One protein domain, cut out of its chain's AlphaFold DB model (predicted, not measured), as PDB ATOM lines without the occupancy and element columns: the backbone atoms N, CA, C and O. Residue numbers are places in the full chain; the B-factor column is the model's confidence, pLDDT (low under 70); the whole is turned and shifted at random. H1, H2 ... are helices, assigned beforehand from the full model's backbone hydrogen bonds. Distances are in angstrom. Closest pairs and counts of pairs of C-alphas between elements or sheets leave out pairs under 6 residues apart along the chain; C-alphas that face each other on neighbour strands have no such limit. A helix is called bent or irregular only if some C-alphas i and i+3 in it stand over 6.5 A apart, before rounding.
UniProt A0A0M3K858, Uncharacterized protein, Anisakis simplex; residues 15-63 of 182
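This is residues 15 to 63 of the 182 residues of an uncharacterized protein of Anisakis simplex (UniProt A0A0M3K858). Picture a helical hairpin made of the longest helix, H2, and of H3, which folds back beside it; the short helix H1 makes a corner with H2 at the open end of this hairpin, and the unnamed tail of residues 51 to 63 loops round at that same end, while the turn at the other end sticks out with residues 35 to 40. The hairpin is a modest one, with a shallow tilt between its two helices and an irregular H3, and H1 is near H3 without touching it. The printed part has 49 residues with three named helices, in the order H1, H2, H3 along the chain, and no named strand; the class is all helix. The whole is compact, with a radius of gyration of the C-alphas of 10.4 A, and its outline is rounded, spanning 28 by 22 by 16 A.

Find C-alpha 24 at (-42.666, -55.027, 29.017); from there the longest helix, H2, runs through residues 24 to 36 to C-alpha 36 at (-36.822, -59.174, 45.863), 18.3 A from first to last C-alpha. Watch the z values rise along it. Then go to residues 41 to 50, which form H3: it begins at C-alpha 41, at (-40.126, -50.771, 46.240), and z falls again to C-alpha 50 at (-36.442, -42.918, 33.712), 15.2 A away. H3 is irregular: C-alphas 43 and 46 are 7.0 A apart, where about 5 A is found in a regular helix, and its line is a rough one. Last, look at the first printed residues, where H1 takes residues 15 to 22 and measures 10.5 A between its first and last C-alphas. After H3, residues 51 to 63 hold no named element.

Start from H2 and look across to H3: the two touch, with 7 pairs of C-alphas within 8 A. Their closest C-alphas are those of Leu 33 and Pro 41, 5.9 A apart. They run opposite ways at a shallow tilt of 29 degrees, with 10.3 A from centre to centre, and they form a helical hairpin. Now look at the other end of H2, where residues 26 to 27 alone touch H1. H1 and H2 touch only at the corner by their link; the closest C-alphas are those of Phe 20 and Ser 26, at 5.5 A. These two helices run the same way at a steep tilt of 64 degrees, and their centres are 14.5 A apart. H1 and H3 are near each other: they have no pair of C-alphas within 8 A, but 8 pairs within 10 A. On the backbone of H1 and H2, each O of residue i is within hydrogen-bond range of the N of residue i+4 inside the helix; in H3 this holds for 3 of 6 pairs, and the O i to N i+3 pairs within range are 3 of 7.

The two C-alphas farthest apart are those of Arg 37 and Ala 60, 28.5 A from each other. From Glu 15 to Asp 63, first to last printed C-alpha, the distance is 18.5 A. The printed part has no cut. Both links between helices are tight: one residue stands between H1 and H2, and four between H2 and H3. Residues 35 to 40, of which 35 to 36 belong to H2, stand free. For residues 51 to 63, look 8 to 14 A from the mean of the C-alphas. The mean pLDDT of the printed part is 89.8, and no printed residue is under 70 in this predicted model.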
ATOM      1  N   GLU A  15     -47.494 -39.554  28.482       91.81
ATOM      2  CA  GLU A  15     -46.776 -40.517  27.639       91.81
ATOM      3  C   GLU A  15     -45.918 -41.445  28.500       91.81
ATOM      4  O   GLU A  15     -45.959 -42.667  28.341       91.81
ATOM      5  N   THR A  16     -45.202 -40.875  29.472       92.38
ATOM      6  CA  THR A  16     -44.437 -41.631  30.466       92.38
ATOM      7  C   THR A  16     -45.357 -42.533  31.295       92.38
ATOM      8  O   THR A  16     -45.054 -43.711  31.485       92.38
ATOM      9  N   ALA A  17     -46.520 -42.028  31.723       91.38
ATOM     10  CA  ALA A  17     -47.516 -42.818  32.448       91.38
ATOM     11  C   ALA A  17     -48.005 -44.020  31.621       91.38
ATOM     12  O   ALA A  17     -48.014 -45.153  32.105       91.38
ATOM     13  N   ARG A  18     -48.345 -43.801  30.343       94.50
ATOM     14  CA  ARG A  18     -48.742 -44.874  29.414       94.50
ATOM     15  C   ARG A  18     -47.638 -45.910  29.240       94.50
ATOM     16  O   ARG A  18     -47.923 -47.107  29.242       94.50
ATOM     17  N   PHE A  19     -46.382 -45.477  29.139       94.56
ATOM     18  CA  PHE A  19     -45.252 -46.399  29.089       94.56
ATOM     19  C   PHE A  19     -45.170 -47.255  30.356       94.56
ATOM     20  O   PHE A  19     -45.010 -48.469  30.251       94.56
ATOM     21  N   PHE A  20     -45.312 -46.667  31.549       92.56
ATOM     22  CA  PHE A  20     -45.289 -47.431  32.801       92.56
ATOM     23  C   PHE A  20     -46.383 -48.502  32.857       92.56
ATOM     24  O   PHE A  20     -46.156 -49.594  33.377       92.56
ATOM     25  N   VAL A  21     -47.562 -48.229  32.307       93.62
ATOM     26  CA  VAL A  21     -48.649 -49.216  32.284       93.62
ATOM     27  C   VAL A  21     -48.354 -50.330  31.274       93.62
ATOM     28  O   VAL A  21     -48.412 -51.508  31.633       93.62
ATOM     29  N   ASN A  22     -47.961 -49.969  30.049       94.94
ATOM     30  CA  ASN A  22     -47.998 -50.878  28.898       94.94
ATOM     31  C   ASN A  22     -46.660 -51.572  28.576       94.94
ATOM     32  O   ASN A  22     -46.637 -52.595  27.892       94.94
ATOM     33  N   SER A  23     -45.529 -51.046  29.050       95.19
ATOM     34  CA  SER A  23     -44.198 -51.536  28.673       95.19
ATOM     35  C   SER A  23     -43.840 -52.879  29.318       95.19
ATOM     36  O   SER A  23     -43.952 -53.070  30.533       95.19
ATOM     37  N   ALA A  24     -43.283 -53.796  28.518       94.88
ATOM     38  CA  ALA A  24     -42.666 -55.027  29.017       94.88
ATOM     39  C   ALA A  24     -41.503 -54.745  29.984       94.88
ATOM     40  O   ALA A  24     -41.366 -55.434  30.993       94.88
ATOM     41  N   GLN A  25     -40.721 -53.689  29.735       93.56
ATOM     42  CA  GLN A  25     -39.609 -53.293  30.604       93.56
ATOM     43  C   GLN A  25     -40.121 -52.843  31.975       93.56
ATOM     44  O   GLN A  25     -39.575 -53.226  33.007       93.56
ATOM     45  N   SER A  26     -41.219 -52.084  31.995       93.81
ATOM     46  CA  SER A  26     -41.852 -51.651  33.238       93.81
ATOM     47  C   SER A  26     -42.411 -52.833  34.038       93.81
ATOM     48  O   SER A  26     -42.160 -52.943  35.240       93.81
ATOM     49  N   ARG A  27     -43.083 -53.780  33.366       95.00
ATOM     50  CA  ARG A  27     -43.549 -55.033  33.986       95.00
ATOM     51  C   ARG A  27     -42.401 -55.856  34.569       95.00
ATOM     52  O   ARG A  27     -42.531 -56.336  35.692       95.00
ATOM     53  N   ALA A  28     -41.285 -55.973  33.852       93.12
ATOM     54  CA  ALA A  28     -40.108 -56.701  34.318       93.12
ATOM     55  C   ALA A  28     -39.518 -56.078  35.593       93.12
ATOM     56  O   ALA A  28     -39.240 -56.796  36.552       93.12
ATOM     57  N   VAL A  29     -39.406 -54.745  35.653       91.88
ATOM     58  CA  VAL A  29     -38.947 -54.049  36.866       91.88
ATOM     59  C   VAL A  29     -39.931 -54.255  38.023       91.88
ATOM     60  O   VAL A  29     -39.495 -54.605  39.116       91.88
ATOM     61  N   ARG A  30     -41.251 -54.129  37.805       92.25
ATOM     62  CA  ARG A  30     -42.254 -54.416  38.855       92.25
ATOM     63  C   ARG A  30     -42.134 -55.841  39.392       92.25
ATOM     64  O   ARG A  30     -42.153 -56.042  40.605       92.25
ATOM     65  N   ALA A  31     -42.006 -56.821  38.498       92.38
ATOM     66  CA  ALA A  31     -41.863 -58.222  38.875       92.38
ATOM     67  C   ALA A  31     -40.595 -58.439  39.708       92.38
ATOM     68  O   ALA A  31     -40.669 -59.031  40.781       92.38
ATOM     69  N   PHE A  32     -39.462 -57.885  39.268       92.00
ATOM     70  CA  PHE A  32     -38.202 -57.941  40.001       92.00
ATOM     71  C   PHE A  32     -38.323 -57.348  41.415       92.00
ATOM     72  O   PHE A  32     -37.951 -58.008  42.386       92.00
ATOM     73  N   LEU A  33     -38.879 -56.138  41.547       88.19
ATOM     74  CA  LEU A  33     -39.036 -55.458  42.839       88.19
ATOM     75  C   LEU A  33     -39.926 -56.259  43.800       88.19
ATOM     76  O   LEU A  33     -39.599 -56.387  44.981       88.19
ATOM     77  N   ARG A  34     -41.011 -56.850  43.283       87.62
ATOM     78  CA  ARG A  34     -41.909 -57.718  44.055       87.62
ATOM     79  C   ARG A  34     -41.197 -58.982  44.537       87.62
ATOM     80  O   ARG A  34     -41.300 -59.325  45.710       87.62
ATOM     81  N   THR A  35     -40.447 -59.646  43.658       89.00
ATOM     82  CA  THR A  35     -39.724 -60.883  43.992       89.00
ATOM     83  C   THR A  35     -38.614 -60.643  45.014       89.00
ATOM     84  O   THR A  35     -38.388 -61.477  45.884       89.00
ATOM     85  N   LYS A  36     -37.924 -59.499  44.945       86.25
ATOM     86  CA  LYS A  36     -36.822 -59.174  45.863       86.25
ATOM     87  C   LYS A  36     -37.264 -58.647  47.229       86.25
ATOM     88  O   LYS A  36     -36.409 -58.513  48.096       86.25
ATOM     89  N   ARG A  37     -38.561 -58.372  47.434       82.19
ATOM     90  CA  ARG A  37     -39.133 -57.884  48.707       82.19
ATOM     91  C   ARG A  37     -38.363 -56.686  49.288       82.19
ATOM     92  O   ARG A  37     -38.089 -56.635  50.484       82.19
ATOM     93  N   LEU A  38     -37.992 -55.731  48.431       79.31
ATOM     94  CA  LEU A  38     -37.286 -54.522  48.860       79.31
ATOM     95  C   LEU A  38     -38.182 -53.650  49.751       79.31
ATOM     96  O   LEU A  38     -39.393 -53.580  49.544       79.31
ATOM     97  N   ILE A  39     -37.574 -52.951  50.708       78.06
ATOM     98  CA  ILE A  39     -38.250 -51.930  51.518       78.06
ATOM     99  C   ILE A  39     -38.502 -50.702  50.633       78.06
ATOM    100  O   ILE A  39     -37.568 -50.220  49.998       78.06
ATOM    101  N   CYS A  40     -39.742 -50.200  50.603       80.81
ATOM    102  CA  CYS A  40     -40.185 -49.092  49.738       80.81
ATOM    103  C   CYS A  40     -39.879 -49.335  48.241       80.81
ATOM    104  O   CYS A  40     -39.093 -48.607  47.636       80.81
ATOM    105  N   PRO A  41     -40.446 -50.391  47.621       80.62
ATOM    106  CA  PRO A  41     -40.126 -50.771  46.240       80.62
ATOM    107  C   PRO A  41     -40.551 -49.713  45.206       80.62
ATOM    108  O   PRO A  41     -39.943 -49.595  44.144       80.62
ATOM    109  N   ASP A  42     -41.570 -48.926  45.526       81.69
ATOM    110  CA  ASP A  42     -42.023 -47.750  44.782       81.69
ATOM    111  C   ASP A  42     -40.923 -46.699  44.590       81.69
ATOM    112  O   ASP A  42     -40.767 -46.172  43.487       81.69
ATOM    113  N   GLU A  43     -40.095 -46.457  45.607       85.50
ATOM    114  CA  GLU A  43     -38.968 -45.521  45.529       85.50
ATOM    115  C   GLU A  43     -37.904 -45.954  44.514       85.50
ATOM    116  O   GLU A  43     -37.168 -45.116  43.995       85.50
ATOM    117  N   TYR A  44     -37.833 -47.241  44.174       88.00
ATOM    118  CA  TYR A  44     -36.899 -47.763  43.175       88.00
ATOM    119  C   TYR A  44     -37.504 -47.842  41.775       88.00
ATOM    120  O   TYR A  44     -36.777 -48.080  40.815       88.00
ATOM    121  N   PHE A  45     -38.815 -47.681  41.621       90.31
ATOM    122  CA  PHE A  45     -39.481 -47.991  40.362       90.31
ATOM    123  C   PHE A  45     -39.280 -46.901  39.301       90.31
ATOM    124  O   PHE A  45     -38.736 -47.163  38.223       90.31
ATOM    125  N   TRP A  46     -39.686 -45.668  39.609       88.38
ATOM    126  CA  TRP A  46     -39.788 -44.589  38.619       88.38
ATOM    127  C   TRP A  46     -38.421 -44.153  38.095       88.38
ATOM    128  O   TRP A  46     -38.199 -44.106  36.885       88.38
ATOM    129  N   LEU A  47     -37.478 -43.880  39.004       87.94
ATOM    130  CA  LEU A  47     -36.150 -43.392  38.633       87.94
ATOM    131  C   LEU A  47     -35.285 -44.481  37.995       87.94
ATOM    132  O   LEU A  47     -34.457 -44.172  37.148       87.94
ATOM    133  N   THR A  48     -35.510 -45.757  38.311       91.31
ATOM    134  CA  THR A  48     -34.857 -46.849  37.576       91.31
ATOM    135  C   THR A  48     -35.289 -46.856  36.111       91.31
ATOM    136  O   THR A  48     -34.446 -46.998  35.228       91.31
ATOM    137  N   LEU A  49     -36.579 -46.672  35.818       92.62
ATOM    138  CA  LEU A  49     -37.055 -46.648  34.434       92.62
ATOM    139  C   LEU A  49     -36.644 -45.365  33.700       92.62
ATOM    140  O   LEU A  49     -36.177 -45.442  32.568       92.62
ATOM    141  N   ALA A  50     -36.774 -44.200  34.336       91.62
ATOM    142  CA  ALA A  50     -36.442 -42.918  33.712       91.62
ATOM    143  C   ALA A  50     -34.936 -42.641  33.630       91.62
ATOM    144  O   ALA A  50     -34.488 -41.981  32.699       91.62
ATOM    145  N   GLY A  51     -34.168 -43.165  34.584       91.31
ATOM    146  CA  GLY A  51     -32.752 -42.878  34.796       91.31
ATOM    147  C   GLY A  51     -31.770 -43.756  34.021       91.31
ATOM    148  O   GLY A  51     -30.558 -43.566  34.132       91.31
ATOM    149  N   ASN A  52     -32.266 -44.750  33.275       92.19
ATOM    150  CA  ASN A  52     -31.456 -45.714  32.525       92.19
ATOM    151  C   ASN A  52     -31.733 -45.628  31.004       92.19
ATOM    152  O   ASN A  52     -32.139 -46.629  30.409       92.19
ATOM    153  N   PRO A  53     -31.493 -44.481  30.338       92.94
ATOM    154  CA  PRO A  53     -31.908 -44.238  28.949       92.94
ATOM    155  C   PRO A  53     -31.236 -45.181  27.941       92.94
ATOM    156  O   PRO A  53     -31.814 -45.510  26.911       92.94
ATOM    157  N   LYS A  54     -30.038 -45.695  28.260       91.62
ATOM    158  CA  LYS A  54     -29.338 -46.705  27.443       91.62
ATOM    159  C   LYS A  54     -30.060 -48.056  27.404       91.62
ATOM    160  O   LYS A  54     -29.832 -48.847  26.496       91.62
ATOM    161  N   HIS A  55     -30.895 -48.343  28.402       91.00
ATOM    162  CA  HIS A  55     -31.566 -49.634  28.558       91.00
ATOM    163  C   HIS A  55     -33.089 -49.536  28.444       91.00
ATOM    164  O   HIS A  55     -33.726 -50.513  28.059       91.00
ATOM    165  N   VAL A  56     -33.684 -48.390  28.780       91.56
ATOM    166  CA  VAL A  56     -35.135 -48.178  28.799       91.56
ATOM    167  C   VAL A  56     -35.474 -47.038  27.857       91.56
ATOM    168  O   VAL A  56     -35.058 -45.902  28.072       91.56
ATOM    169  N   LYS A  57     -36.275 -47.332  26.832       89.50
ATOM    170  CA  LYS A  57     -36.735 -46.330  25.861       89.50
ATOM    171  C   LYS A  57     -37.960 -45.584  26.395       89.50
ATOM    172  O   LYS A  57     -39.039 -45.652  25.814       89.50
ATOM    173  N   LEU A  58     -37.807 -44.930  27.544       89.81
ATOM    174  CA  LEU A  58     -38.859 -44.115  28.148       89.81
ATOM    175  C   LEU A  58     -38.845 -42.703  27.530       89.81
ATOM    176  O   LEU A  58     -37.769 -42.093  27.466       89.81
ATOM    177  N   PRO A  59     -40.004 -42.154  27.117       83.81
ATOM    178  CA  PRO A  59     -40.110 -40.752  26.721       83.81
ATOM    179  C   PRO A  59     -39.638 -39.825  27.846       83.81
ATOM    180  O   PRO A  59     -40.006 -40.035  29.003       83.81
ATOM    181  N   ALA A  60     -38.833 -38.817  27.499       84.88
ATOM    182  CA  ALA A  60     -38.211 -37.889  28.450       84.88
ATOM    183  C   ALA A  60     -37.346 -38.572  29.537       84.88
ATOM    184  O   ALA A  60     -37.243 -38.088  30.665       84.88
ATOM    185  N   SER A  61     -36.716 -39.707  29.206       90.25
ATOM    186  CA  SER A  61     -35.671 -40.301  30.049       90.25
ATOM    187  C   SER A  61     -34.425 -39.418  30.124       90.25
ATOM    188  O   SER A  61     -34.164 -38.585  29.258       90.25
ATOM    189  N   PHE A  62     -33.638 -39.614  31.178       89.56
ATOM    190  CA  PHE A  62     -32.420 -38.856  31.444       89.56
ATOM    191  C   PHE A  62     -31.358 -39.753  32.075       89.56
ATOM    192  O   PHE A  62     -31.668 -40.783  32.664       89.56
ATOM    193  N   ASP A  63     -30.086 -39.367  31.981       91.12
ATOM    194  CA  ASP A  63     -29.018 -40.095  32.665       91.12
ATOM    195  C   ASP A  63     -29.040 -39.772  34.165       91.12
ATOM    196  O   ASP A  63     -28.642 -38.687  34.598       91.12
TER     197      ASP A  63